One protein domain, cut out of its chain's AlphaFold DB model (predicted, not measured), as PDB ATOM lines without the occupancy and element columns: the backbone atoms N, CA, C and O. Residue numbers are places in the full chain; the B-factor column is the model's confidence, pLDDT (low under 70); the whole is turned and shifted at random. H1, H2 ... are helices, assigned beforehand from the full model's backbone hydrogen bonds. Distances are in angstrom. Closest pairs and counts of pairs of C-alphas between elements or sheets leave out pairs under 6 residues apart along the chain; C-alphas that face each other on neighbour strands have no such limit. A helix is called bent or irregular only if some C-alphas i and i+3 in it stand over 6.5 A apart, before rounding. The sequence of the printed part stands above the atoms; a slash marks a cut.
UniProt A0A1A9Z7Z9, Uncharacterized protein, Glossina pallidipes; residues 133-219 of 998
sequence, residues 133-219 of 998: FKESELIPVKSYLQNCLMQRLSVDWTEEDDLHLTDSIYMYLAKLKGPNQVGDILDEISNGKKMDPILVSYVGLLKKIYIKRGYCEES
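Overview. This is residues 133 to 219 of the 998 residues of an uncharacterized protein of Glossina pallidipes (UniProt A0A1A9Z7Z9). Two helical hairpins are stacked crosswise: H1 and H2 lie side by side as one layer, and H3 and H4, also side by side, make a second layer that crosses them at nearly a right angle. H4 crosses over the middle of the H1 and H2 pair, while the end of that pair with the link of residues 153 to 158 reaches past the second hairpin. The printed part has 87 residues with four named helices, in the order H1, H2, H3, H4, and no named strand; its class is all helix. It is compact, with a radius of gyration of the C-alphas of 12.3 A, and rounded, spanning 35 by 28 by 21 A.

Along the chain. Find C-alpha 135 at (144.639, 109.477, 103.566); from there H1, residues 135 to 152, runs 25.2 A. H1 is irregular, but only just: C-alphas 137 and 140 are 6.53 A apart. Go on to residues 159 to 177 for H2, the longest helix by residues, which runs 27.6 A and ends at C-alpha 177 at (130.066, 110.250, 106.724). Next comes H3, residues 179 to 190, 17.9 A long and irregular, with C-alphas 180 and 183 7.1 A apart. H4, residues 197 to 212, runs 22.7 A to C-alpha 212 at (129.175, 124.179, 121.863).

Arrangement. Look first at the hairpin of H1 and H2, which touch at a shallow tilt of 10 degrees and run opposite ways; their closest C-alphas, those of Cys 148 and Leu 165, are 7.4 A apart. With residues 170 to 174 alone, H2 touches H3, about perpendicular at 81 degrees, and the closest C-alphas, those of Leu 173 and Val 182, are 5.7 A apart. H3 and H4 form the other hairpin: they touch at a shallow tilt of 26 degrees, opposite ways, and the C-alphas of Ser 190 and Val 200 come closest at 5.2 A. Residues 199 to 202 of H4 touch residues 145 to 149 of H1, about perpendicular at 87 degrees, with the closest C-alphas, those of Gln 146 and Leu 199, 6.7 A apart. H2 and H4 are close but not clearly touching, with the closest C-alphas, those of Thr 166 and Leu 206, 7.1 A apart. In H4 every O i to N i+4 pair is within hydrogen-bond range; in H1 12 of 14 are, in H2 14 of 15 and in H3 6 of 8.

Size, cuts and confidence. The two C-alphas farthest apart, those of Lys 134 and Asp 156, are 35.3 A apart. The printed part has no cut, and no link is long; the link from H2 to H3 is tight. Look in the B-factor column for pLDDT under 70 at residue 156, residue 193 and residues 218 to 219; the mean of the printed part of this model is 83.0.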
ATOM      1  N   PHE A 133     140.357 106.999 108.576       73.44
ATOM      2  CA  PHE A 133     140.141 107.563 107.266       73.44
ATOM      3  C   PHE A 133     141.363 107.273 106.402       73.44
ATOM      4  O   PHE A 133     142.506 107.542 106.769       73.44
ATOM      5  N   LYS A 134     141.129 106.720 105.211       79.81
ATOM      6  CA  LYS A 134     142.208 106.583 104.234       79.81
ATOM      7  C   LYS A 134     142.740 107.982 103.937       79.81
ATOM      8  O   LYS A 134     141.954 108.912 103.770       79.81
ATOM      9  N   GLU A 135     144.057 108.149 103.822       77.75
ATOM     10  CA  GLU A 135     144.639 109.477 103.566       77.75
ATOM     11  C   GLU A 135     144.075 110.100 102.267       77.75
ATOM     12  O   GLU A 135     143.861 111.308 102.204       77.75
ATOM     13  N   SER A 136     143.685 109.261 101.297       79.75
ATOM     14  CA  SER A 136     142.927 109.626 100.088       79.75
ATOM     15  C   SER A 136     141.546 110.249 100.341       79.75
ATOM     16  O   SER A 136     141.122 111.097  99.566       79.75
ATOM     17  N   GLU A 137     140.838 109.842 101.398       82.06
ATOM     18  CA  GLU A 137     139.545 110.416 101.804       82.06
ATOM     19  C   GLU A 137     139.740 111.739 102.563       82.06
ATOM     20  O   GLU A 137     138.904 112.633 102.468       82.06
ATOM     21  N   LEU A 138     140.867 111.903 103.268       84.25
ATOM     22  CA  LEU A 138     141.192 113.140 103.987       84.25
ATOM     23  C   LEU A 138     141.725 114.255 103.081       84.25
ATOM     24  O   LEU A 138     141.485 115.421 103.376       84.25
ATOM     25  N   ILE A 139     142.456 113.938 102.006       85.44
ATOM     26  CA  ILE A 139     143.015 114.936 101.070       85.44
ATOM     27  C   ILE A 139     141.972 115.963 100.570       85.44
ATOM     28  O   ILE A 139     142.241 117.156 100.728       85.44
ATOM     29  N   PRO A 140     140.795 115.577 100.026       87.94
ATOM     30  CA  PRO A 140     139.796 116.551  99.579       87.94
ATOM     31  C   PRO A 140     139.195 117.363 100.735       87.94
ATOM     32  O   PRO A 140     138.949 118.554 100.583       87.94
ATOM     33  N   VAL A 141     139.014 116.762 101.915       89.25
ATOM     34  CA  VAL A 141     138.500 117.481 103.094       89.25
ATOM     35  C   VAL A 141     139.511 118.517 103.589       89.25
ATOM     36  O   VAL A 141     139.144 119.638 103.927       89.25
ATOM     37  N   LYS A 142     140.801 118.169 103.584       89.06
ATOM     38  CA  LYS A 142     141.901 119.068 103.957       89.06
ATOM     39  C   LYS A 142     142.012 120.249 102.993       89.06
ATOM     40  O   LYS A 142     142.167 121.373 103.464       89.06
ATOM     41  N   SER A 143     141.887 120.029 101.680       87.75
ATOM     42  CA  SER A 143     141.888 121.130 100.705       87.75
ATOM     43  C   SER A 143     140.624 121.991 100.795       87.75
ATOM     44  O   SER A 143     140.726 123.211 100.712       87.75
ATOM     45  N   TYR A 144     139.455 121.397 101.052       90.81
ATOM     46  CA  TYR A 144     138.215 122.136 101.300       90.81
ATOM     47  C   TYR A 144     138.321 123.037 102.541       90.81
ATOM     48  O   TYR A 144     138.103 124.240 102.440       90.81
ATOM     49  N   LEU A 145     138.760 122.498 103.686       90.38
ATOM     50  CA  LEU A 145     138.976 123.278 104.910       90.38
ATOM     51  C   LEU A 145     140.039 124.371 104.728       90.38
ATOM     52  O   LEU A 145     139.874 125.471 105.252       90.38
ATOM     53  N   GLN A 146     141.103 124.105 103.960       87.94
ATOM     54  CA  GLN A 146     142.100 125.121 103.618       87.94
ATOM     55  C   GLN A 146     141.510 126.226 102.729       87.94
ATOM     56  O   GLN A 146     141.816 127.395 102.943       87.94
ATOM     57  N   ASN A 147     140.629 125.891 101.782       87.38
ATOM     58  CA  ASN A 147     139.932 126.871 100.947       87.38
ATOM     59  C   ASN A 147     138.941 127.719 101.760       87.38
ATOM     60  O   ASN A 147     138.918 128.934 101.591       87.38
ATOM     61  N   CYS A 148     138.186 127.126 102.690       87.69
ATOM     62  CA  CYS A 148     137.317 127.875 103.604       87.69
ATOM     63  C   CYS A 148     138.120 128.801 104.535       87.69
ATOM     64  O   CYS A 148     137.733 129.945 104.761       87.69
ATOM     65  N   LEU A 149     139.281 128.349 105.020       86.62
ATOM     66  CA  LEU A 149     140.196 129.172 105.812       86.62
ATOM     67  C   LEU A 149     140.806 130.321 104.989       86.62
ATOM     68  O   LEU A 149     140.906 131.441 105.486       86.62
ATOM     69  N   MET A 150     141.161 130.071 103.724       83.00
ATOM     70  CA  MET A 150     141.573 131.115 102.776       83.00
ATOM     71  C   MET A 150     140.455 132.139 102.549       83.00
ATOM     72  O   MET A 150     140.732 133.330 102.605       83.00
ATOM     73  N   GLN A 151     139.209 131.692 102.348       81.69
ATOM     74  CA  GLN A 151     138.036 132.561 102.181       81.69
ATOM     75  C   GLN A 151     137.816 133.451 103.414       81.69
ATOM     76  O   GLN A 151     137.733 134.677 103.282       81.69
ATOM     77  N   ARG A 152     137.813 132.861 104.619       80.12
ATOM     78  CA  ARG A 152     137.728 133.576 105.907       80.12
ATOM     79  C   ARG A 152     138.847 134.611 106.090       80.12
ATOM     80  O   ARG A 152     138.641 135.644 106.716       80.12
ATOM     81  N   LEU A 153     140.024 134.352 105.517       76.75
ATOM     82  CA  LEU A 153     141.202 135.226 105.560       76.75
ATOM     83  C   LEU A 153     141.442 135.985 104.237       76.75
ATOM     84  O   LEU A 153     142.582 136.348 103.926       76.75
ATOM     85  N   SER A 154     140.386 136.232 103.449       71.00
ATOM     86  CA  SER A 154     140.445 137.053 102.226       71.00
ATOM     87  C   SER A 154     139.365 138.137 102.114       71.00
ATOM     88  O   SER A 154     139.512 139.025 101.280       71.00
ATOM     89  N   VAL A 155     138.301 138.091 102.924       70.94
ATOM     90  CA  VAL A 155     137.192 139.073 102.936       70.94
ATOM     91  C   VAL A 155     137.004 139.617 104.361       70.94
ATOM     92  O   VAL A 155     137.437 138.981 105.323       70.94
ATOM     93  N   ASP A 156     136.382 140.786 104.506       62.84
ATOM     94  CA  ASP A 156     135.855 141.274 105.786       62.84
ATOM     95  C   ASP A 156     134.512 140.542 106.063       62.84
ATOM     96  O   ASP A 156     133.469 140.972 105.579       62.84
ATOM     97  N   TRP A 157     134.542 139.392 106.756       70.94
ATOM     98  CA  TRP A 157     133.346 138.587 107.100       70.94
ATOM     99  C   TRP A 157     132.594 139.182 108.303       70.94
ATOM    100  O   TRP A 157     133.236 139.617 109.260       70.94
ATOM    101  N   THR A 158     131.255 139.150 108.301       73.81
ATOM    102  CA  THR A 158     130.452 139.428 109.512       73.81
ATOM    103  C   THR A 158     130.338 138.190 110.410       73.81
ATOM    104  O   THR A 158     130.562 137.067 109.951       73.81
ATOM    105  N   GLU A 159     129.923 138.358 111.675       71.38
ATOM    106  CA  GLU A 159     129.616 137.224 112.569       71.38
ATOM    107  C   GLU A 159     128.573 136.259 111.965       71.38
ATOM    108  O   GLU A 159     128.644 135.054 112.210       71.38
ATOM    109  N   GLU A 160     127.630 136.765 111.159       74.00
ATOM    110  CA  GLU A 160     126.588 135.971 110.494       74.00
ATOM    111  C   GLU A 160     127.144 135.181 109.298       74.00
ATOM    112  O   GLU A 160     126.866 133.987 109.164       74.00
ATOM    113  N   ASP A 161     127.995 135.796 108.467       78.31
ATOM    114  CA  ASP A 161     128.664 135.099 107.358       78.31
ATOM    115  C   ASP A 161     129.591 133.992 107.884       78.31
ATOM    116  O   ASP A 161     129.658 132.889 107.338       78.31
ATOM    117  N   ASP A 162     130.307 134.277 108.972       77.31
ATOM    118  CA  ASP A 162     131.248 133.362 109.616       77.31
ATOM    119  C   ASP A 162     130.511 132.172 110.278       77.31
ATOM    120  O   ASP A 162     130.997 131.032 110.286       77.31
ATOM    121  N   LEU A 163     129.273 132.414 110.731       82.00
ATOM    122  CA  LEU A 163     128.282 131.397 111.090       82.00
ATOM    123  C   LEU A 163     127.924 130.515 109.888       82.00
ATOM    124  O   LEU A 163     128.043 129.290 109.962       82.00
ATOM    125  N   HIS A 164     127.526 131.132 108.772       83.88
ATOM    126  CA  HIS A 164     127.119 130.432 107.555       83.88
ATOM    127  C   HIS A 164     128.254 129.595 106.953       83.88
ATOM    128  O   HIS A 164     128.006 128.473 106.501       83.88
ATOM    129  N   LEU A 165     129.498 130.079 106.994       87.81
ATOM    130  CA  LEU A 165     130.682 129.314 106.598       87.81
ATOM    131  C   LEU A 165     130.889 128.101 107.516       87.81
ATOM    132  O   LEU A 165     131.098 126.986 107.039       87.81
ATOM    133  N   THR A 166     130.768 128.300 108.829       88.69
ATOM    134  CA  THR A 166     130.923 127.236 109.833       88.69
ATOM    135  C   THR A 166     129.859 126.140 109.685       88.69
ATOM    136  O   THR A 166     130.195 124.951 109.743       88.69
ATOM    137  N   ASP A 167     128.601 126.505 109.428       88.69
ATOM    138  CA  ASP A 167     127.510 125.552 109.179       88.69
ATOM    139  C   ASP A 167     127.602 124.898 107.790       88.69
ATOM    140  O   ASP A 167     127.291 123.715 107.645       88.69
ATOM    141  N   SER A 168     128.119 125.604 106.779       90.19
ATOM    142  CA  SER A 168     128.418 125.017 105.461       90.19
ATOM    143  C   SER A 168     129.497 123.936 105.554       90.19
ATOM    144  O   SER A 168     129.338 122.855 104.981       90.19
ATOM    145  N   ILE A 169     130.554 124.181 106.337       93.00
ATOM    146  CA  ILE A 169     131.589 123.181 106.625       93.00
ATOM    147  C   ILE A 169     130.985 121.990 107.376       93.00
ATOM    148  O   ILE A 169     131.247 120.845 107.000       93.00
ATOM    149  N   TYR A 170     130.134 122.229 108.381       92.31
ATOM    150  CA  TYR A 170     129.465 121.150 109.113       92.31
ATOM    151  C   TYR A 170     128.632 120.270 108.174       92.31
ATOM    152  O   TYR A 170     128.785 119.049 108.172       92.31
ATOM    153  N   MET A 171     127.810 120.885 107.319       92.38
ATOM    154  CA  MET A 171     126.974 120.181 106.346       92.38
ATOM    155  C   MET A 171     127.797 119.413 105.304       92.38
ATOM    156  O   MET A 171     127.421 118.299 104.936       92.38
ATOM    157  N   TYR A 172     128.937 119.951 104.856       92.19
ATOM    158  CA  TYR A 172     129.866 119.240 103.972       92.19
ATOM    159  C   TYR A 172     130.448 117.987 104.646       92.19
ATOM    160  O   TYR A 172     130.379 116.893 104.082       92.19
ATOM    161  N   LEU A 173     130.959 118.118 105.874       91.44
ATOM    162  CA  LEU A 173     131.529 117.003 106.639       91.44
ATOM    163  C   LEU A 173     130.462 115.943 106.971       91.44
ATOM    164  O   LEU A 173     130.686 114.747 106.765       91.44
ATOM    165  N   ALA A 174     129.272 116.374 107.398       89.50
ATOM    166  CA  ALA A 174     128.141 115.497 107.689       89.50
ATOM    167  C   ALA A 174     127.640 114.752 106.439       89.50
ATOM    168  O   ALA A 174     127.238 113.593 106.541       89.50
ATOM    169  N   LYS A 175     127.716 115.356 105.244       89.81
ATOM    170  CA  LYS A 175     127.351 114.701 103.976       89.81
ATOM    171  C   LYS A 175     128.314 113.574 103.576       89.81
ATOM    172  O   LYS A 175     127.898 112.657 102.873       89.81
ATOM    173  N   LEU A 176     129.574 113.610 104.018       86.56
ATOM    174  CA  LEU A 176     130.575 112.589 103.674       86.56
ATOM    175  C   LEU A 176     130.440 111.290 104.489       86.56
ATOM    176  O   LEU A 176     130.771 110.219 103.979       86.56
ATOM    177  N   LYS A 177     130.020 111.377 105.761       82.06
ATOM    178  CA  LYS A 177     130.066 110.250 106.724       82.06
ATOM    179  C   LYS A 177     128.905 110.188 107.731       82.06
ATOM    180  O   LYS A 177     128.875 109.297 108.578       82.06
ATOM    181  N   GLY A 178     127.951 111.110 107.646       85.81
ATOM    182  CA  GLY A 178     126.914 111.330 108.654       85.81
ATOM    183  C   GLY A 178     127.356 112.313 109.753       85.81
ATOM    184  O   GLY A 178     128.550 112.424 110.041       85.81
ATOM    185  N   PRO A 179     126.407 113.021 110.397       84.50
ATOM    186  CA  PRO A 179     126.702 114.075 111.377       84.50
ATOM    187  C   PRO A 179     127.536 113.573 112.564       84.50
ATOM    188  O   PRO A 179     128.476 114.238 112.994       84.50
ATOM    189  N   ASN A 180     127.261 112.358 113.043       83.62
ATOM    190  CA  ASN A 180     127.913 111.785 114.223       83.62
ATOM    191  C   ASN A 180     129.427 111.550 114.041       83.62
ATOM    192  O   ASN A 180     130.130 111.410 115.041       83.62
ATOM    193  N   GLN A 181     129.925 111.501 112.796       85.31
ATOM    194  CA  GLN A 181     131.345 111.295 112.467       85.31
ATOM    195  C   GLN A 181     132.097 112.607 112.177       85.31
ATOM    196  O   GLN A 181     133.291 112.569 111.894       85.31
ATOM    197  N   VAL A 182     131.449 113.779 112.261       87.94
ATOM    198  CA  VAL A 182     132.119 115.071 111.999       87.94
ATOM    199  C   VAL A 182     133.257 115.332 112.991       87.94
ATOM    200  O   VAL A 182     134.337 115.751 112.578       87.94
ATOM    201  N   GLY A 183     133.061 115.008 114.273       87.31
ATOM    202  CA  GLY A 183     134.122 115.074 115.284       87.31
ATOM    203  C   GLY A 183     135.294 114.140 114.966       87.31
ATOM    204  O   GLY A 183     136.443 114.573 115.009       87.31
ATOM    205  N   ASP A 184     135.004 112.902 114.552       87.50
ATOM    206  CA  ASP A 184     136.019 111.902 114.189       87.50
ATOM    207  C   ASP A 184     136.850 112.351 112.965       87.50
ATOM    208  O   ASP A 184     138.070 112.174 112.946       87.50
ATOM    209  N   ILE A 185     136.218 112.993 111.967       88.31
ATOM    210  CA  ILE A 185     136.918 113.594 110.815       88.31
ATOM    211  C   ILE A 185     137.880 114.693 111.281       88.31
ATOM    212  O   ILE A 185     139.042 114.713 110.873       88.31
ATOM    213  N   LEU A 186     137.408 115.622 112.119       90.25
ATOM    214  CA  LEU A 186     138.226 116.738 112.601       90.25
ATOM    215  C   LEU A 186     139.399 116.249 113.460       90.25
ATOM    216  O   LEU A 186     140.496 116.792 113.337       90.25
ATOM    217  N   ASP A 187     139.208 115.194 114.254       88.50
ATOM    218  CA  ASP A 187     140.275 114.600 115.060       88.50
ATOM    219  C   ASP A 187     141.313 113.834 114.228       88.50
ATOM    220  O   ASP A 187     142.507 113.931 114.521       88.50
ATOM    221  N   GLU A 188     140.942 113.142 113.146       88.31
ATOM    222  CA  GLU A 188     141.955 112.536 112.265       88.31
ATOM    223  C   GLU A 188     142.663 113.577 111.372       88.31
ATOM    224  O   GLU A 188     143.821 113.394 110.976       88.31
ATOM    225  N   ILE A 189     142.025 114.724 111.110       86.25
ATOM    226  CA  ILE A 189     142.664 115.866 110.449       86.25
ATOM    227  C   ILE A 189     143.637 116.584 111.398       86.25
ATOM    228  O   ILE A 189     144.768 116.848 110.986       86.25
ATOM    229  N   SER A 190     143.256 116.860 112.650       86.56
ATOM    230  CA  SER A 190     144.106 117.560 113.629       86.56
ATOM    231  C   SER A 190     145.348 116.747 114.019       86.56
ATOM    232  O   SER A 190     146.443 117.301 114.106       86.56
ATOM    233  N   ASN A 191     145.217 115.420 114.139       83.69
ATOM    234  CA  ASN A 191     146.327 114.497 114.411       83.69
ATOM    235  C   ASN A 191     147.208 114.189 113.173       83.69
ATOM    236  O   ASN A 191     148.133 113.369 113.233       83.69
ATOM    237  N   GLY A 192     146.955 114.832 112.027       79.31
ATOM    238  CA  GLY A 192     147.685 114.602 110.783       79.31
ATOM    239  C   GLY A 192     149.131 115.122 110.809       79.31
ATOM    240  O   GLY A 192     149.369 116.320 110.698       79.31
ATOM    241  N   LYS A 193     150.119 114.213 110.809       69.19
ATOM    242  CA  LYS A 193     151.582 114.481 110.889       69.19
ATOM    243  C   LYS A 193     152.210 115.416 109.824       69.19
ATOM    244  O   LYS A 193     153.429 115.576 109.813       69.19
ATOM    245  N   LYS A 194     151.432 115.972 108.892       75.00
ATOM    246  CA  LYS A 194     151.880 116.850 107.789       75.00
ATOM    247  C   LYS A 194     150.979 118.083 107.590       75.00
ATOM    248  O   LYS A 194     151.014 118.690 106.525       75.00
ATOM    249  N   MET A 195     150.133 118.411 108.563       72.62
ATOM    250  CA  MET A 195     149.237 119.568 108.485       72.62
ATOM    251  C   MET A 195     149.960 120.864 108.855       72.62
ATOM    252  O   MET A 195     150.871 120.849 109.682       72.62
ATOM    253  N   ASP A 196     149.540 121.988 108.268       78.06
ATOM    254  CA  ASP A 196     150.035 123.297 108.699       78.06
ATOM    255  C   ASP A 196     149.457 123.655 110.086       78.06
ATOM    256  O   ASP A 196     148.248 123.487 110.286       78.06
ATOM    257  N   PRO A 197     150.262 124.161 111.044       78.69
ATOM    258  CA  PRO A 197     149.780 124.605 112.353       78.69
ATOM    259  C   PRO A 197     148.588 125.574 112.307       78.69
ATOM    260  O   PRO A 197     147.729 125.517 113.186       78.69
ATOM    261  N   ILE A 198     148.501 126.432 111.285       81.44
ATOM    262  CA  ILE A 198     147.395 127.382 111.098       81.44
ATOM    263  C   ILE A 198     146.089 126.641 110.758       81.44
ATOM    264  O   ILE A 198     145.033 126.951 111.315       81.44
ATOM    265  N   LEU A 199     146.161 125.591 109.934       83.94
ATOM    266  CA  LEU A 199     145.011 124.745 109.607       83.94
ATOM    267  C   LEU A 199     144.622 123.814 110.772       83.94
ATOM    268  O   LEU A 199     143.434 123.610 111.010       83.94
ATOM    269  N   VAL A 200     145.590 123.316 111.553       86.56
ATOM    270  CA  VAL A 200     145.315 122.564 112.798       86.56
ATOM    271  C   VAL A 200     144.605 123.450 113.830       86.56
ATOM    272  O   VAL A 200     143.629 123.013 114.439       86.56
ATOM    273  N   SER A 201     145.033 124.710 113.982       83.00
ATOM    274  CA  SER A 201     144.358 125.697 114.836       83.00
ATOM    275  C   SER A 201     142.897 125.898 114.428       83.00
ATOM    276  O   SER A 201     142.006 125.823 115.273       83.00
ATOM    277  N   TYR A 202     142.646 126.107 113.133       87.38
ATOM    278  CA  TYR A 202     141.298 126.316 112.604       87.38
ATOM    279  C   TYR A 202     140.389 125.092 112.800       87.38
ATOM    280  O   TYR A 202     139.245 125.233 113.222       87.38
ATOM    281  N   VAL A 203     140.914 123.880 112.595       90.00
ATOM    282  CA  VAL A 203     140.204 122.619 112.884       90.00
ATOM    283  C   VAL A 203     139.844 122.505 114.371       90.00
ATOM    284  O   VAL A 203     138.716 122.133 114.701       90.00
ATOM    285  N   GLY A 204     140.751 122.896 115.273       86.12
ATOM    286  CA  GLY A 204     140.471 122.972 116.710       86.12
ATOM    287  C   GLY A 204     139.399 124.008 117.072       86.12
ATOM    288  O   GLY A 204     138.577 123.758 117.954       86.12
ATOM    289  N   LEU A 205     139.354 125.153 116.381       85.75
ATOM    290  CA  LEU A 205     138.304 126.163 116.556       85.75
ATOM    291  C   LEU A 205     136.934 125.637 116.101       85.75
ATOM    292  O   LEU A 205     135.972 125.724 116.863       85.75
ATOM    293  N   LEU A 206     136.859 125.032 114.911       88.62
ATOM    294  CA  LEU A 206     135.638 124.407 114.389       88.62
ATOM    295  C   LEU A 206     135.106 123.335 115.349       88.62
ATOM    296  O   LEU A 206     133.924 123.354 115.691       88.62
ATOM    297  N   LYS A 207     135.979 122.462 115.873       89.12
ATOM    298  CA  LYS A 207     135.593 121.439 116.857       89.12
ATOM    299  C   LYS A 207     134.989 122.055 118.126       89.12
ATOM    300  O   LYS A 207     133.910 121.637 118.541       89.12
ATOM    301  N   LYS A 208     135.616 123.096 118.699       85.38
ATOM    302  CA  LYS A 208     135.069 123.838 119.856       85.38
ATOM    303  C   LYS A 208     133.689 124.443 119.565       85.38
ATOM    304  O   LYS A 208     132.838 124.463 120.452       85.38
ATOM    305  N   ILE A 209     133.458 124.947 118.349       85.50
ATOM    306  CA  ILE A 209     132.156 125.508 117.948       85.50
ATOM    307  C   ILE A 209     131.107 124.395 117.814       85.50
ATOM    308  O   ILE A 209     130.002 124.540 118.335       85.50
ATOM    309  N   TYR A 210     131.444 123.267 117.183       89.56
ATOM    310  CA  TYR A 210     130.522 122.139 117.013       89.56
ATOM    311  C   TYR A 210     130.170 121.449 118.335       89.56
ATOM    312  O   TYR A 210     129.004 121.110 118.538       89.56
ATOM    313  N   ILE A 211     131.116 121.329 119.271       84.81
ATOM    314  CA  ILE A 211     130.842 120.897 120.652       84.81
ATOM    315  C   ILE A 211     129.834 121.849 121.315       84.81
ATOM    316  O   ILE A 211     128.771 121.417 121.755       84.81
ATOM    317  N   LYS A 212     130.091 123.167 121.293       83.56
ATOM    318  CA  LYS A 212     129.175 124.179 121.863       83.56
ATOM    319  C   LYS A 212     127.783 124.209 121.216       83.56
ATOM    320  O   LYS A 212     126.841 124.682 121.846       83.56
ATOM    321  N   ARG A 213     127.646 123.725 119.977       82.44
ATOM    322  CA  ARG A 213     126.367 123.596 119.252       82.44
ATOM    323  C   ARG A 213     125.657 122.254 119.470       82.44
ATOM    324  O   ARG A 213     124.555 122.079 118.960       82.44
ATOM    325  N   GLY A 214     126.261 121.306 120.189       82.75
ATOM    326  CA  GLY A 214     125.742 119.937 120.318       82.75
ATOM    327  C   GLY A 214     125.836 119.119 119.021       82.75
ATOM    328  O   GLY A 214     125.164 118.102 118.879       82.75
ATOM    329  N   TYR A 215     126.655 119.561 118.065       82.75
ATOM    330  CA  TYR A 215     126.907 118.894 116.783       82.75
ATOM    331  C   TYR A 215     128.003 117.821 116.872       82.75
ATOM    332  O   TYR A 215     128.144 117.005 115.960       82.75
ATOM    333  N   CYS A 216     128.800 117.839 117.941       78.69
ATOM    334  CA  CYS A 216     129.823 116.848 118.268       78.69
ATOM    335  C   CYS A 216     129.789 116.565 119.776       78.69
ATOM    336  O   CYS A 216     129.573 117.477 120.570       78.69
ATOM    337  N   GLU A 217     130.022 115.311 120.159       71.50
ATOM    338  CA  GLU A 217     130.223 114.920 121.560       71.50
ATOM    339  C   GLU A 217     131.612 115.390 122.035       71.50
ATOM    340  O   GLU A 217     132.557 115.437 121.242       71.50
ATOM    341  N   GLU A 218     131.757 115.736 123.317       62.22
ATOM    342  CA  GLU A 218     133.073 116.047 123.891       62.22
ATOM    343  C   GLU A 218     133.963 114.799 123.900       62.22
ATOM    344  O   GLU A 218     133.550 113.715 124.317       62.22
ATOM    345  N   SER A 219     135.209 114.946 123.441       53.44
ATOM    346  CA  SER A 219     136.167 113.841 123.441       53.44
ATOM    347  C   SER A 219     136.702 113.615 124.860       53.44
ATOM    348  O   SER A 219     137.291 114.542 125.424       53.44
TER     349      SER A 219